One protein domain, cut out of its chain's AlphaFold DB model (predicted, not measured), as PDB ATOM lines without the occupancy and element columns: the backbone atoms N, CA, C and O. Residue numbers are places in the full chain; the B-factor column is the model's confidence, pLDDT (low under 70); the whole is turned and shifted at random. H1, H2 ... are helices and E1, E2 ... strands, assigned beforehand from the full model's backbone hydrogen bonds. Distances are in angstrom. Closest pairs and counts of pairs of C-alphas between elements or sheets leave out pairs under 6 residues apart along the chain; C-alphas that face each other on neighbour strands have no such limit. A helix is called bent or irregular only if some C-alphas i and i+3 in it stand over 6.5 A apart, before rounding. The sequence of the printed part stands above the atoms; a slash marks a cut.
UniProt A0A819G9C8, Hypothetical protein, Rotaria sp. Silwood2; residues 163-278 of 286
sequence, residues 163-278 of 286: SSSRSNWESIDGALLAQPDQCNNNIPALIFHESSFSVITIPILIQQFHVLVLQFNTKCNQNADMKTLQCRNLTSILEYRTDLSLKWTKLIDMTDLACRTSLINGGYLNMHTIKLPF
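Overview. This is residues 163 to 278 of the 286 residues of the protein "Hypothetical protein" of Rotaria sp. Silwood2 (UniProt A0A819G9C8). Four separate two-stranded ribbons and one helix make up this domain: E1 with E4 and E2 with E3 form a sharply bent double strand on one side, and E5 with E8, E6 with E7 and helix H1 lie on the other. H1 follows straight on from E7 and reaches past the end of the E5 E8 ribbon where E5 ends and E8 begins, while loops at Gln 207 and Asp 225 lie at the two far ends of the long axis. The 116 printed residues hold eight named strands and one named helix, in the order E1 E2 E3 E4 E5 E6 E7 H1 E8, and the strand pairs are antiparallel. The class is mixed, helices and strands, with 50 of the 116 residues in named elements. The whole is compact, with a radius of gyration of the C-alphas of 15.1 A and spans of 43 by 30 by 26 A.

Along the chain. E1, residues 169 to 173, begins at C-alpha 169 at (260.569, 213.271, 245.308). E2 is residues 175 to 178, E3 residues 189 to 192 and E4 residues 198 to 201. E5, residues 211 to 216, is 15.6 A long. E6 is residues 237 to 240 and E7 residues 249 to 253, 11.6 A long. H1, residues 254 to 265, is 16.2 A long and begins at (271.703, 218.634, 230.714). E8, residues 272 to 277, is 16.3 A long and ends at C-alpha 277 at (277.497, 224.678, 242.923).

Arrangement. E1 and E4 are antiparallel at 173 degrees, with N 173 and O 198 at 2.8 A, within hydrogen-bond range. E1 runs on into E2 at 93 degrees. E2 and E3 are a hairpin, with N 178 and O 189 at 2.8 A. E4 and E6 are near each other. E6 and E7 are a hairpin at 149 degrees, with N 238 and O 252 at 2.9 A. The closest C-alphas of E6 and H1 are those of Ile 237 and Met 254, 5.6 A apart. E5 and E8 are antiparallel at 163 degrees, with N 216 and O 272 at 2.8 A. The closest C-alphas of H1 and E8 are those of Ala 258 and His 272, 6.7 A apart. Every O i to N i+4 pair of H1 is within hydrogen-bond range. Among the pairs that are apart are E3 and E5, and E6 and E8.

Size, cuts and confidence. The two C-alphas farthest apart, those of Gln 207 and Asp 225, are 43.4 A apart. The printed part has no cut. The link from E5 to E6, residues 217 to 236, is long. The mean pLDDT of the printed part is 77.3; it is under 70 at residues 194, 220 to 234, 244 and 261 to 270.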
ATOM      1  N   SER A 163     259.533 203.148 245.941       77.19
ATOM      2  CA  SER A 163     258.903 203.312 247.256       77.19
ATOM      3  C   SER A 163     259.793 204.023 248.279       77.19
ATOM      4  O   SER A 163     259.304 204.886 249.003       77.19
ATOM      5  N   SER A 164     261.090 203.706 248.324       77.94
ATOM      6  CA  SER A 164     262.047 204.372 249.221       77.94
ATOM      7  C   SER A 164     262.347 205.805 248.766       77.94
ATOM      8  O   SER A 164     262.449 206.714 249.595       77.94
ATOM      9  N   SER A 165     262.341 206.028 247.449       84.00
ATOM     10  CA  SER A 165     262.554 207.335 246.821       84.00
ATOM     11  C   SER A 165     261.399 208.322 247.079       84.00
ATOM     12  O   SER A 165     261.611 209.529 247.143       84.00
ATOM     13  N   ARG A 166     260.160 207.857 247.316       77.88
ATOM     14  CA  ARG A 166     258.969 208.725 247.535       77.88
ATOM     15  C   ARG A 166     259.118 209.768 248.653       77.88
ATOM     16  O   ARG A 166     258.338 210.720 248.703       77.88
ATOM     17  N   SER A 167     260.081 209.588 249.557       77.81
ATOM     18  CA  SER A 167     260.400 210.558 250.608       77.81
ATOM     19  C   SER A 167     261.191 211.779 250.115       77.81
ATOM     20  O   SER A 167     261.072 212.838 250.726       77.81
ATOM     21  N   ASN A 168     261.921 211.647 249.003       85.69
ATOM     22  CA  ASN A 168     262.782 212.668 248.399       85.69
ATOM     23  C   ASN A 168     262.131 213.391 247.208       85.69
ATOM     24  O   ASN A 168     262.520 214.507 246.866       85.69
ATOM     25  N   TRP A 169     261.136 212.773 246.565       86.38
ATOM     26  CA  TRP A 169     260.569 213.271 245.308       86.38
ATOM     27  C   TRP A 169     259.079 213.599 245.437       86.38
ATOM     28  O   TRP A 169     258.265 212.747 245.799       86.38
ATOM     29  N   GLU A 170     258.699 214.832 245.101       82.12
ATOM     30  CA  GLU A 170     257.307 215.254 244.898       82.12
ATOM     31  C   GLU A 170     256.700 214.495 243.708       82.12
ATOM     32  O   GLU A 170     255.586 213.968 243.793       82.12
ATOM     33  N   SER A 171     257.446 214.364 242.609       82.38
ATOM     34  CA  SER A 171     257.023 213.630 241.414       82.38
ATOM     35  C   SER A 171     258.139 212.794 240.812       82.38
ATOM     36  O   SER A 171     259.302 213.190 240.844       82.38
ATOM     37  N   ILE A 172     257.753 211.647 240.257       86.25
ATOM     38  CA  ILE A 172     258.565 210.833 239.357       86.25
ATOM     39  C   ILE A 172     257.594 210.379 238.265       86.25
ATOM     40  O   ILE A 172     256.935 209.354 238.408       86.25
ATOM     41  N   ASP A 173     257.452 211.193 237.226       84.56
ATOM     42  CA  ASP A 173     256.451 211.016 236.178       84.56
ATOM     43  C   ASP A 173     257.155 210.593 234.874       84.56
ATOM     44  O   ASP A 173     258.148 211.206 234.470       84.56
ATOM     45  N   GLY A 174     256.658 209.538 234.219       84.31
ATOM     46  CA  GLY A 174     257.210 209.016 232.958       84.31
ATOM     47  C   GLY A 174     258.555 208.283 233.086       84.31
ATOM     48  O   GLY A 174     259.268 208.112 232.093       84.31
ATOM     49  N   ALA A 175     258.924 207.869 234.304       87.00
ATOM     50  CA  ALA A 175     260.168 207.157 234.591       87.00
ATOM     51  C   ALA A 175     259.915 205.701 234.995       87.00
ATOM     52  O   ALA A 175     259.010 205.405 235.776       87.00
ATOM     53  N   LEU A 176     260.781 204.804 234.533       87.56
ATOM     54  CA  LEU A 176     260.854 203.425 235.000       87.56
ATOM     55  C   LEU A 176     262.133 203.219 235.802       87.56
ATOM     56  O   LEU A 176     263.170 203.821 235.517       87.56
ATOM     57  N   LEU A 177     262.058 202.340 236.799       88.88
ATOM     58  CA  LEU A 177     263.244 201.935 237.530       88.88
ATOM     59  C   LEU A 177     264.024 200.908 236.713       88.88
ATOM     60  O   LEU A 177     263.545 199.799 236.477       88.88
ATOM     61  N   ALA A 178     265.241 201.273 236.343       86.75
ATOM     62  CA  ALA A 178     266.172 200.392 235.680       86.75
ATOM     63  C   ALA A 178     267.087 199.699 236.675       86.75
ATOM     64  O   ALA A 178     267.569 200.302 237.636       86.75
ATOM     65  N   GLN A 179     267.338 198.425 236.411       87.81
ATOM     66  CA  GLN A 179     268.324 197.645 237.145       87.81
ATOM     67  C   GLN A 179     269.746 198.029 236.700       87.81
ATOM     68  O   GLN A 179     269.901 198.684 235.661       87.81
ATOM     69  N   PRO A 180     270.786 197.668 237.475       85.19
ATOM     70  CA  PRO A 180     272.174 197.840 237.051       85.19
ATOM     71  C   PRO A 180     272.420 197.284 235.640       85.19
ATOM     72  O   PRO A 180     271.734 196.364 235.195       85.19
ATOM     73  N   ASP A 181     273.375 197.884 234.934       82.19
ATOM     74  CA  ASP A 181     273.837 197.535 233.584       82.19
ATOM     75  C   ASP A 181     272.855 197.786 232.421       82.19
ATOM     76  O   ASP A 181     273.260 197.732 231.260       82.19
ATOM     77  N   GLN A 182     271.596 198.158 232.678       80.69
ATOM     78  CA  GLN A 182     270.620 198.442 231.610       80.69
ATOM     79  C   GLN A 182     270.911 199.735 230.823       80.69
ATOM     80  O   GLN A 182     270.459 199.884 229.689       80.69
ATOM     81  N   CYS A 183     271.647 200.678 231.413       77.69
ATOM     82  CA  CYS A 183     272.009 201.972 230.831       77.69
ATOM     83  C   CYS A 183     273.472 202.356 231.137       77.69
ATOM     84  O   CYS A 183     273.787 203.534 231.332       77.69
ATOM     85  N   ASN A 184     274.367 201.362 231.230       77.75
ATOM     86  CA  ASN A 184     275.742 201.531 231.732       77.75
ATOM     87  C   ASN A 184     275.785 202.181 233.133       77.75
ATOM     88  O   ASN A 184     276.643 203.005 233.451       77.75
ATOM     89  N   ASN A 185     274.800 201.835 233.959       81.19
ATOM     90  CA  ASN A 185     274.633 202.287 235.331       81.19
ATOM     91  C   ASN A 185     275.109 201.201 236.305       81.19
ATOM     92  O   ASN A 185     274.657 200.065 236.235       81.19
ATOM     93  N   ASN A 186     275.960 201.566 237.266       84.69
ATOM     94  CA  ASN A 186     276.481 200.616 238.263       84.69
ATOM     95  C   ASN A 186     275.481 200.318 239.397       84.69
ATOM     96  O   ASN A 186     275.659 199.379 240.167       84.69
ATOM     97  N   ILE A 187     274.457 201.161 239.538       87.88
ATOM     98  CA  ILE A 187     273.390 201.076 240.542       87.88
ATOM     99  C   ILE A 187     272.042 201.319 239.857       87.88
ATOM    100  O   ILE A 187     272.039 201.866 238.749       87.88
ATOM    101  N   PRO A 188     270.905 200.952 240.476       90.56
ATOM    102  CA  PRO A 188     269.595 201.275 239.927       90.56
ATOM    103  C   PRO A 188     269.446 202.766 239.596       90.56
ATOM    104  O   PRO A 188     269.994 203.628 240.282       90.56
ATOM    105  N   ALA A 189     268.724 203.068 238.522       89.69
ATOM    106  CA  ALA A 189     268.568 204.431 238.021       89.69
ATOM    107  C   ALA A 189     267.171 204.647 237.435       89.69
ATOM    108  O   ALA A 189     266.486 203.697 237.059       89.69
ATOM    109  N   LEU A 190     266.751 205.906 237.330       90.69
ATOM    110  CA  LEU A 190     265.550 206.255 236.579       90.69
ATOM    111  C   LEU A 190     265.875 206.304 235.084       90.69
ATOM    112  O   LEU A 190     266.781 207.029 234.675       90.69
ATOM    113  N   ILE A 191     265.117 205.561 234.277       87.62
ATOM    114  CA  ILE A 191     265.145 205.667 232.816       87.62
ATOM    115  C   ILE A 191     263.830 206.264 232.331       87.62
ATOM    116  O   ILE A 191     262.745 205.850 232.739       87.62
ATOM    117  N   PHE A 192     263.945 207.222 231.418       85.88
ATOM    118  CA  PHE A 192     262.822 207.913 230.805       85.88
ATOM    119  C   PHE A 192     262.645 207.410 229.374       85.88
ATOM    120  O   PHE A 192     263.520 207.598 228.528       85.88
ATOM    121  N   HIS A 193     261.525 206.738 229.117       73.00
ATOM    122  CA  HIS A 193     261.163 206.231 227.787       73.00
ATOM    123  C   HIS A 193     260.003 207.003 227.154       73.00
ATOM    124  O   HIS A 193     259.767 206.883 225.953       73.00
ATOM    125  N   GLU A 194     259.265 207.767 227.956       69.25
ATOM    126  CA  GLU A 194     258.087 208.496 227.506       69.25
ATOM    127  C   GLU A 194     258.460 209.823 226.836       69.25
ATOM    128  O   GLU A 194     259.520 210.398 227.078       69.25
ATOM    129  N   SER A 195     257.565 210.329 225.985       70.94
ATOM    130  CA  SER A 195     257.731 211.615 225.296       70.94
ATOM    131  C   SER A 195     257.611 212.825 226.227       70.94
ATOM    132  O   SER A 195     258.031 213.921 225.863       70.94
ATOM    133  N   SER A 196     257.046 212.633 227.420       77.38
ATOM    134  CA  SER A 196     256.920 213.645 228.462       77.38
ATOM    135  C   SER A 196     257.256 213.008 229.800       77.38
ATOM    136  O   SER A 196     256.565 212.097 230.241       77.38
ATOM    137  N   PHE A 197     258.292 213.510 230.460       86.50
ATOM    138  CA  PHE A 197     258.726 213.030 231.765       86.50
ATOM    139  C   PHE A 197     259.112 214.199 232.660       86.50
ATOM    140  O   PHE A 197     259.529 215.256 232.184       86.50
ATOM    141  N   SER A 198     258.979 214.015 233.968       88.50
ATOM    142  CA  SER A 198     259.459 214.994 234.938       88.50
ATOM    143  C   SER A 198     259.801 214.325 236.257       88.50
ATOM    144  O   SER A 198     259.129 213.392 236.694       88.50
ATOM    145  N   VAL A 199     260.842 214.823 236.911       90.56
ATOM    146  CA  VAL A 199     261.184 214.410 238.267       90.56
ATOM    147  C   VAL A 199     261.377 215.662 239.097       90.56
ATOM    148  O   VAL A 199     262.225 216.496 238.789       90.56
ATOM    149  N   ILE A 200     260.560 215.804 240.135       88.81
ATOM    150  CA  ILE A 200     260.524 216.995 240.977       88.81
ATOM    151  C   ILE A 200     260.901 216.581 242.390       88.81
ATOM    152  O   ILE A 200     260.241 215.732 242.995       88.81
ATOM    153  N   THR A 201     261.958 217.183 242.931       88.62
ATOM    154  CA  THR A 201     262.325 217.002 244.337       88.62
ATOM    155  C   THR A 201     261.262 217.623 245.237       88.62
ATOM    156  O   THR A 201     260.548 218.553 244.863       88.62
ATOM    157  N   ILE A 202     261.187 217.156 246.474       83.31
ATOM    158  CA  ILE A 202     260.594 217.963 247.546       83.31
ATOM    159  C   ILE A 202     261.329 219.321 247.678       83.31
ATOM    160  O   ILE A 202     262.473 219.451 247.228       83.31
ATOM    161  N   PRO A 203     260.723 220.329 248.331       81.56
ATOM    162  CA  PRO A 203     261.432 221.558 248.670       81.56
ATOM    163  C   PRO A 203     262.616 221.298 249.607       81.56
ATOM    164  O   PRO A 203     262.486 220.552 250.579       81.56
ATOM    165  N   ILE A 204     263.737 221.967 249.335       83.62
ATOM    166  CA  ILE A 204     264.957 221.928 250.147       83.62
ATOM    167  C   ILE A 204     265.466 223.336 250.433       83.62
ATOM    168  O   ILE A 204     265.372 224.236 249.597       83.62
ATOM    169  N   LEU A 205     266.013 223.521 251.628       83.12
ATOM    170  CA  LEU A 205     266.665 224.744 252.056       83.12
ATOM    171  C   LEU A 205     268.081 224.787 251.477       83.12
ATOM    172  O   LEU A 205     269.029 224.287 252.075       83.12
ATOM    173  N   ILE A 206     268.226 225.419 250.316       83.50
ATOM    174  CA  ILE A 206     269.537 225.653 249.711       83.50
ATOM    175  C   ILE A 206     270.256 226.785 250.453       83.50
ATOM    176  O   ILE A 206     269.781 227.921 250.494       83.50
ATOM    177  N   GLN A 207     271.430 226.487 251.008       80.94
ATOM    178  CA  GLN A 207     272.323 227.469 251.633       80.94
ATOM    179  C   GLN A 207     273.612 227.660 250.825       80.94
ATOM    180  O   GLN A 207     273.885 226.943 249.860       80.94
ATOM    181  N   GLN A 208     274.442 228.613 251.258       74.62
ATOM    182  CA  GLN A 208     275.786 228.797 250.715       74.62
ATOM    183  C   GLN A 208     276.567 227.472 250.813       74.62
ATOM    184  O   GLN A 208     276.459 226.780 251.821       74.62
ATOM    185  N   PHE A 209     277.306 227.116 249.757       81.19
ATOM    186  CA  PHE A 209     278.091 225.873 249.620       81.19
ATOM    187  C   PHE A 209     277.326 224.578 249.318       81.19
ATOM    188  O   PHE A 209     277.958 223.531 249.188       81.19
ATOM    189  N   HIS A 210     276.003 224.617 249.133       86.94
ATOM    190  CA  HIS A 210     275.314 223.448 248.586       86.94
ATOM    191  C   HIS A 210     275.758 223.194 247.143       86.94
ATOM    192  O   HIS A 210     275.937 224.121 246.345       86.94
ATOM    193  N   VAL A 211     275.898 221.914 246.806       88.88
ATOM    194  CA  VAL A 211     276.269 221.445 245.471       88.88
ATOM    195  C   VAL A 211     275.284 220.365 245.058       88.88
ATOM    196  O   VAL A 211     275.085 219.392 245.782       88.88
ATOM    197  N   LEU A 212     274.689 220.516 243.880       90.06
ATOM    198  CA  LEU A 212     273.955 219.435 243.243       90.06
ATOM    199  C   LEU A 212     274.948 218.487 242.580       90.06
ATOM    200  O   LEU A 212     275.755 218.908 241.750       90.06
ATOM    201  N   VAL A 213     274.859 217.205 242.923       91.06
ATOM    202  CA  VAL A 213     275.632 216.138 242.288       91.06
ATOM    203  C   VAL A 213     274.670 215.081 241.779       91.06
ATOM    204  O   VAL A 213     273.885 214.540 242.552       91.06
ATOM    205  N   LEU A 214     274.742 214.772 240.488       90.00
ATOM    206  CA  LEU A 214     273.940 213.708 239.891       90.00
ATOM    207  C   LEU A 214     274.707 212.992 238.780       90.00
ATOM    208  O   LEU A 214     275.634 213.551 238.190       90.00
ATOM    209  N   GLN A 215     274.321 211.748 238.508       88.00
ATOM    210  CA  GLN A 215     274.815 210.988 237.365       88.00
ATOM    211  C   GLN A 215     273.748 210.958 236.272       88.00
ATOM    212  O   GLN A 215     272.580 210.701 236.557       88.00
ATOM    213  N   PHE A 216     274.145 211.241 235.036       85.75
ATOM    214  CA  PHE A 216     273.235 211.405 233.909       85.75
ATOM    215  C   PHE A 216     273.800 210.762 232.648       85.75
ATOM    216  O   PHE A 216     274.986 210.894 232.345       85.75
ATOM    217  N   ASN A 217     272.929 210.100 231.896       81.12
ATOM    218  CA  ASN A 217     273.237 209.538 230.593       81.12
ATOM    219  C   ASN A 217     272.084 209.864 229.635       81.12
ATOM    220  O   ASN A 217     270.914 209.735 229.989       81.12
ATOM    221  N   THR A 218     272.421 210.290 228.421       75.44
ATOM    222  CA  THR A 218     271.453 210.614 227.366       75.44
ATOM    223  C   THR A 218     271.030 209.399 226.542       75.44
ATOM    224  O   THR A 218     270.099 209.508 225.746       75.44
ATOM    225  N   LYS A 219     271.715 208.250 226.666       72.19
ATOM    226  CA  LYS A 219     271.440 207.067 225.843       72.19
ATOM    227  C   LYS A 219     271.745 205.751 226.565       72.19
ATOM    228  O   LYS A 219     272.889 205.445 226.873       72.19
ATOM    229  N   CYS A 220     270.713 204.920 226.705       69.75
ATOM    230  CA  CYS A 220     270.824 203.577 227.289       69.75
ATOM    231  C   CYS A 220     271.011 202.452 226.255       69.75
ATOM    232  O   CYS A 220     271.310 201.325 226.626       69.75
ATOM    233  N   ASN A 221     270.829 202.724 224.954       63.06
ATOM    234  CA  ASN A 221     270.832 201.684 223.920       63.06
ATOM    235  C   ASN A 221     272.178 201.607 223.174       63.06
ATOM    236  O   ASN A 221     272.561 202.553 222.480       63.06
ATOM    237  N   GLN A 222     272.860 200.466 223.281       56.78
ATOM    238  CA  GLN A 222     274.173 200.208 222.675       56.78
ATOM    239  C   GLN A 222     274.113 200.005 221.144       56.78
ATOM    240  O   GLN A 222     275.120 200.197 220.469       56.78
ATOM    241  N   ASN A 223     272.935 199.701 220.575       51.59
ATOM    242  CA  ASN A 223     272.796 199.262 219.173       51.59
ATOM    243  C   ASN A 223     272.453 200.366 218.159       51.59
ATOM    244  O   ASN A 223     272.380 200.099 216.962       51.59
ATOM    245  N   ALA A 224     272.196 201.597 218.600       51.75
ATOM    246  CA  ALA A 224     271.896 202.690 217.676       51.75
ATOM    247  C   ALA A 224     273.200 203.340 217.196       51.75
ATOM    248  O   ALA A 224     273.977 203.807 218.032       51.75
ATOM    249  N   ASP A 225     273.406 203.398 215.879       47.88
ATOM    250  CA  ASP A 225     274.584 203.965 215.216       47.88
ATOM    251  C   ASP A 225     275.143 205.213 215.918       47.88
ATOM    252  O   ASP A 225     274.447 206.204 216.159       47.88
ATOM    253  N   MET A 226     276.447 205.181 216.220       48.75
ATOM    254  CA  MET A 226     277.190 206.256 216.897       48.75
ATOM    255  C   MET A 226     277.189 207.596 216.139       48.75
ATOM    256  O   MET A 226     277.612 208.607 216.692       48.75
ATOM    257  N   LYS A 227     276.738 207.620 214.880       46.94
ATOM    258  CA  LYS A 227     276.830 208.785 213.987       46.94
ATOM    259  C   LYS A 227     275.533 209.580 213.822       46.94
ATOM    260  O   LYS A 227     275.587 210.666 213.254       46.94
ATOM    261  N   THR A 228     274.384 209.084 214.285       46.41
ATOM    262  CA  THR A 228     273.074 209.633 213.868       46.41
ATOM    263  C   THR A 228     272.205 210.200 214.985       46.41
ATOM    264  O   THR A 228     271.169 210.792 214.679       46.41
ATOM    265  N   LEU A 229     272.611 210.129 216.258       50.19
ATOM    266  CA  LEU A 229     271.905 210.885 217.295       50.19
ATOM    267  C   LEU A 229     272.369 212.343 217.265       50.19
ATOM    268  O   LEU A 229     273.345 212.733 217.901       50.19
ATOM    269  N   GLN A 230     271.654 213.169 216.506       55.28
ATOM    270  CA  GLN A 230     271.750 214.608 216.681       55.28
ATOM    271  C   GLN A 230     271.227 214.933 218.084       55.28
ATOM    272  O   GLN A 230     270.029 214.830 218.337       55.28
ATOM    273  N   CYS A 231     272.107 215.400 218.972       58.84
ATOM    274  CA  CYS A 231     271.770 215.963 220.290       58.84
ATOM    275  C   CYS A 231     270.703 217.077 220.262       58.84
ATOM    276  O   CYS A 231     270.307 217.577 221.302       58.84
ATOM    277  N   ARG A 232     270.241 217.477 219.073       55.31
ATOM    278  CA  ARG A 232     269.207 218.483 218.842       55.31
ATOM    279  C   ARG A 232     267.783 217.987 219.108       55.31
ATOM    280  O   ARG A 232     266.916 218.823 219.322       55.31
ATOM    281  N   ASN A 233     267.534 216.674 219.091       60.91
ATOM    282  CA  ASN A 233     266.168 216.131 219.194       60.91
ATOM    283  C   ASN A 233     265.772 215.673 220.607       60.91
ATOM    284  O   ASN A 233     264.632 215.269 220.812       60.91
ATOM    285  N   LEU A 234     266.688 215.730 221.575       68.06
ATOM    286  CA  LEU A 234     266.421 215.424 222.978       68.06
ATOM    287  C   LEU A 234     266.737 216.671 223.799       68.06
ATOM    288  O   LEU A 234     267.785 217.278 223.603       68.06
ATOM    289  N   THR A 235     265.841 217.062 224.702       76.75
ATOM    290  CA  THR A 235     266.094 218.174 225.625       76.75
ATOM    291  C   THR A 235     265.724 217.743 227.034       76.75
ATOM    292  O   THR A 235     264.563 217.514 227.359       76.75
ATOM    293  N   SER A 236     266.739 217.571 227.874       85.69
ATOM    294  CA  SER A 236     266.593 217.398 229.314       85.69
ATOM    295  C   SER A 236     267.103 218.665 229.975       85.69
ATOM    296  O   SER A 236     268.284 219.000 229.880       85.69
ATOM    297  N   ILE A 237     266.198 219.390 230.619       89.88
ATOM    298  CA  ILE A 237     266.496 220.675 231.236       89.88
ATOM    299  C   ILE A 237     266.449 220.485 232.744       89.88
ATOM    300  O   ILE A 237     265.506 219.900 233.274       89.88
ATOM    301  N   LEU A 238     267.479 220.968 233.430       91.25
ATOM    302  CA  LEU A 238     267.450 221.100 234.874       91.25
ATOM    303  C   LEU A 238     266.957 222.503 235.215       91.25
ATOM    304  O   LEU A 238     267.522 223.498 234.755       91.25
ATOM    305  N   GLU A 239     265.917 222.568 236.032       92.12
ATOM    306  CA  GLU A 239     265.243 223.803 236.417       92.12
ATOM    307  C   GLU A 239     265.092 223.879 237.936       92.12
ATOM    308  O   GLU A 239     265.168 222.871 238.641       92.12
ATOM    309  N   TYR A 240     264.859 225.084 238.446       89.19
ATOM    310  CA  TYR A 240     264.526 225.308 239.847       89.19
ATOM    311  C   TYR A 240     263.374 226.300 239.991       89.19
ATOM    312  O   TYR A 240     263.058 227.066 239.079       89.19
ATOM    313  N   ARG A 241     262.771 226.291 241.177       87.38
ATOM    314  CA  ARG A 241     261.831 227.306 241.654       87.38
ATOM    315  C   ARG A 241     262.127 227.598 243.121       87.38
ATOM    316  O   ARG A 241     262.530 226.696 243.857       87.38
ATOM    317  N   THR A 242     261.965 228.848 243.530       80.81
ATOM    318  CA  THR A 242     262.243 229.317 244.901       80.81
ATOM    319  C   THR A 242     260.989 229.375 245.765       80.81
ATOM    320  O   THR A 242     261.071 229.409 246.993       80.81
ATOM    321  N   ASP A 243     259.824 229.332 245.134       73.62
ATOM    322  CA  ASP A 243     258.524 229.441 245.762       73.62
ATOM    323  C   ASP A 243     257.631 228.243 245.406       73.62
ATOM    324  O   ASP A 243     258.021 227.273 244.746       73.62
ATOM    325  N   LEU A 244     256.399 228.301 245.894       69.25
ATOM    326  CA  LEU A 244     255.345 227.363 245.529       69.25
ATOM    327  C   LEU A 244     254.701 227.719 244.181       69.25
ATOM    328  O   LEU A 244     253.663 227.141 243.846       69.25
ATOM    329  N   SER A 245     255.287 228.645 243.410       70.62
ATOM    330  CA  SER A 245     254.782 228.953 242.083       70.62
ATOM    331  C   SER A 245     254.978 227.767 241.143       70.62
ATOM    332  O   SER A 245     255.718 226.799 241.371       70.62
ATOM    333  N   LEU A 246     254.245 227.843 240.045       75.94
ATOM    334  CA  LEU A 246     254.334 226.892 238.950       75.94
ATOM    335  C   LEU A 246     255.322 227.370 237.880       75.94
ATOM    336  O   LEU A 246     255.375 226.784 236.801       75.94
ATOM    337  N   LYS A 247     256.088 228.432 238.168       86.44
ATOM    338  CA  LYS A 247     257.075 229.003 237.262       86.44
ATOM    339  C   LYS A 247     258.439 228.382 237.537       86.44
ATOM    340  O   LYS A 247     258.922 228.385 238.666       86.44
ATOM    341  N   TRP A 248     259.054 227.874 236.480       89.69
ATOM    342  CA  TRP A 248     260.369 227.258 236.518       89.69
ATOM    343  C   TRP A 248     261.406 228.179 235.892       89.69
ATOM    344  O   TRP A 248     261.125 228.887 234.922       89.69
ATOM    345  N   THR A 249     262.603 228.163 236.464       90.50
ATOM    346  CA  THR A 249     263.765 228.879 235.948       90.50
ATOM    347  C   THR A 249     264.804 227.862 235.507       90.50
ATOM    348  O   THR A 249     265.259 227.042 236.309       90.50
ATOM    349  N   LYS A 250     265.190 227.916 234.228       90.62
ATOM    350  CA  LYS A 250     266.233 227.054 233.663       90.62
ATOM    351  C   LYS A 250     267.561 227.301 234.371       90.62
ATOM    352  O   LYS A 250     268.060 228.422 234.374       90.62
ATOM    353  N   LEU A 251     268.141 226.237 234.920       88.12
ATOM    354  CA  LEU A 251     269.486 226.240 235.483       88.12
ATOM    355  C   LEU A 251     270.506 225.843 234.414       88.12
ATOM    356  O   LEU A 251     271.461 226.571 234.160       88.12
ATOM    357  N   ILE A 252     270.296 224.696 233.764       87.75
ATOM    358  CA  ILE A 252     271.202 224.192 232.727       87.75
ATOM    359  C   ILE A 252     270.487 223.251 231.756       87.75
ATOM    360  O   ILE A 252     269.483 222.616 232.080       87.75
ATOM    361  N   ASP A 253     271.023 223.165 230.543       86.88
ATOM    362  CA  ASP A 253     270.672 222.139 229.570       86.88
ATOM    363  C   ASP A 253     271.554 220.900 229.776       86.88
ATOM    364  O   ASP A 253     272.750 220.906 229.475       86.88
ATOM    365  N   MET A 254     270.974 219.849 230.351       83.62
ATOM    366  CA  MET A 254     271.703 218.634 230.714       83.62
ATOM    367  C   MET A 254     272.103 217.840 229.473       83.62
ATOM    368  O   MET A 254     273.167 217.222 229.455       83.62
ATOM    369  N   THR A 255     271.274 217.878 228.425       79.88
ATOM    370  CA  THR A 255     271.570 217.208 227.158       79.88
ATOM    371  C   THR A 255     272.724 217.890 226.434       79.88
ATOM    372  O   THR A 255     273.651 217.195 226.020       79.88
ATOM    373  N   ASP A 256     272.731 219.224 226.333       79.44
ATOM    374  CA  ASP A 256     273.864 219.958 225.746       79.44
ATOM    375  C   ASP A 256     275.164 219.690 226.521       79.44
ATOM    376  O   ASP A 256     276.191 219.369 225.920       79.44
ATOM    377  N   LEU A 257     275.118 219.736 227.860       77.69
ATOM    378  CA  LEU A 257     276.290 219.459 228.695       77.69
ATOM    379  C   LEU A 257     276.821 218.036 228.475       77.69
ATOM    380  O   LEU A 257     278.011 217.866 228.199       77.69
ATOM    381  N   ALA A 258     275.948 217.026 228.560       74.56
ATOM    382  CA  ALA A 258     276.322 215.635 228.334       74.56
ATOM    383  C   ALA A 258     276.935 215.463 226.940       74.56
ATOM    384  O   ALA A 258     278.061 214.987 226.826       74.56
ATOM    385  N   CYS A 259     276.279 215.977 225.898       73.06
ATOM    386  CA  CYS A 259     276.760 215.883 224.524       73.06
ATOM    387  C   CYS A 259     278.132 216.528 224.306       73.06
ATOM    388  O   CYS A 259     278.993 215.925 223.662       73.06
ATOM    389  N   ARG A 260     278.386 217.716 224.871       71.06
ATOM    390  CA  ARG A 260     279.717 218.344 224.805       71.06
ATOM    391  C   ARG A 260     280.775 217.489 225.495       71.06
ATOM    392  O   ARG A 260     281.862 217.313 224.951       71.06
ATOM    393  N   THR A 261     280.464 216.922 226.661       66.19
ATOM    394  CA  THR A 261     281.411 216.052 227.376       66.19
ATOM    395  C   THR A 261     281.650 214.720 226.660       66.19
ATOM    396  O   THR A 261     282.781 214.235 226.643       66.19
ATOM    397  N   SER A 262     280.633 214.154 226.005       64.12
ATOM    398  CA  SER A 262     280.746 212.934 225.201       64.12
ATOM    399  C   SER A 262     281.594 213.135 223.941       64.12
ATOM    400  O   SER A 262     282.332 212.226 223.561       64.12
ATOM    401  N   LEU A 263     281.531 214.322 223.316       55.84
ATOM    402  CA  LEU A 263     282.380 214.702 222.175       55.84
ATOM    403  C   LEU A 263     283.867 214.773 222.549       55.84
ATOM    404  O   LEU A 263     284.715 214.452 221.723       55.84
ATOM    405  N   ILE A 264     284.179 215.175 223.785       55.34
ATOM    406  CA  ILE A 264     285.558 215.298 224.279       55.34
ATOM    407  C   ILE A 264     286.109 213.937 224.732       55.34
ATOM    408  O   ILE A 264     287.265 213.623 224.465       55.34
ATOM    409  N   ASN A 265     285.279 213.110 225.380       52.91
ATOM    410  CA  ASN A 265     285.710 211.863 226.028       52.91
ATOM    411  C   ASN A 265     285.418 210.582 225.223       52.91
ATOM    412  O   ASN A 265     285.546 209.482 225.755       52.91
ATOM    413  N   GLY A 266     285.033 210.700 223.948       49.62
ATOM    414  CA  GLY A 266     284.972 209.563 223.025       49.62
ATOM    415  C   GLY A 266     283.769 208.625 223.184       49.62
ATOM    416  O   GLY A 266     283.876 207.455 222.821       49.62
ATOM    417  N   GLY A 267     282.615 209.093 223.675       54.66
ATOM    418  CA  GLY A 267     281.403 208.264 223.658       54.66
ATOM    419  C   GLY A 267     280.172 208.849 224.355       54.66
ATOM    420  O   GLY A 267     280.250 209.321 225.484       54.66
ATOM    421  N   TYR A 268     279.015 208.741 223.690       55.66
ATOM    422  CA  TYR A 268     277.674 209.137 224.172       55.66
ATOM    423  C   TYR A 268     276.995 208.103 225.089       55.66
ATOM    424  O   TYR A 268     275.806 208.219 225.374       55.66
ATOM    425  N   LEU A 269     277.712 207.040 225.462       57.81
ATOM    426  CA  LEU A 269     277.158 205.870 226.154       57.81
ATOM    427  C   LEU A 269     277.526 205.820 227.641       57.81
ATOM    428  O   LEU A 269     277.083 204.912 228.338       57.81
ATOM    429  N   ASN A 270     278.347 206.748 228.132       67.00
ATOM    430  CA  ASN A 270     278.865 206.687 229.494       67.00
ATOM    431  C   ASN A 270     278.046 207.564 230.442       67.00
ATOM    432  O   ASN A 270     277.594 208.648 230.083       67.00
ATOM    433  N   MET A 271     277.899 207.103 231.683       76.31
ATOM    434  CA  MET A 271     277.337 207.912 232.761       76.31
ATOM    435  C   MET A 271     278.249 209.105 233.056       76.31
ATOM    436  O   MET A 271     279.423 208.947 233.398       76.31
ATOM    437  N   HIS A 272     277.696 210.310 232.960       78.81
ATOM    438  CA  HIS A 272     278.387 211.557 233.255       78.81
ATOM    439  C   HIS A 272     278.024 212.041 234.655       78.81
ATOM    440  O   HIS A 272     276.854 212.078 235.022       78.81
ATOM    441  N   THR A 273     279.021 212.441 235.444       84.56
ATOM    442  CA  THR A 273     278.772 213.089 236.739       84.56
ATOM    443  C   THR A 273     278.693 214.594 236.540       84.56
ATOM    444  O   THR A 273     279.666 215.219 236.123       84.56
ATOM    445  N   ILE A 274     277.547 215.173 236.871       82.94
ATOM    446  CA  ILE A 274     277.297 216.609 236.813       82.94
ATOM    447  C   ILE A 274     277.372 217.148 238.238       82.94
ATOM    448  O   ILE A 274     276.719 216.624 239.141       82.94
ATOM    449  N   LYS A 275     278.213 218.168 238.439       86.69
ATOM    450  CA  LYS A 275     278.409 218.856 239.721       86.69
ATOM    451  C   LYS A 275     278.156 220.343 239.520       86.69
ATOM    452  O   LYS A 275     278.881 220.980 238.764       86.69
ATOM    453  N   LEU A 276     277.138 220.877 240.183       85.50
ATOM    454  CA  LEU A 276     276.723 222.270 240.047       85.50
ATOM    455  C   LEU A 276     276.700 222.928 241.429       85.50
ATOM    456  O   LEU A 276     275.854 222.566 242.251       85.50
ATOM    457  N   PRO A 277     277.615 223.867 241.723       83.75
ATOM    458  CA  PRO A 277     277.497 224.678 242.923       83.75
ATOM    459  C   PRO A 277     276.304 225.627 242.774       83.75
ATOM    460  O   PRO A 277     276.125 226.250 241.729       83.75
ATOM    461  N   PHE A 278     275.501 225.786 243.825       77.06
ATOM    462  CA  PHE A 278     274.363 226.717 243.827       77.06
ATOM    463  C   PHE A 278     274.787 228.192 244.005       77.06
ATOM    464  O   PHE A 278     274.033 229.004 244.543       77.06
TER     465      PHE A 278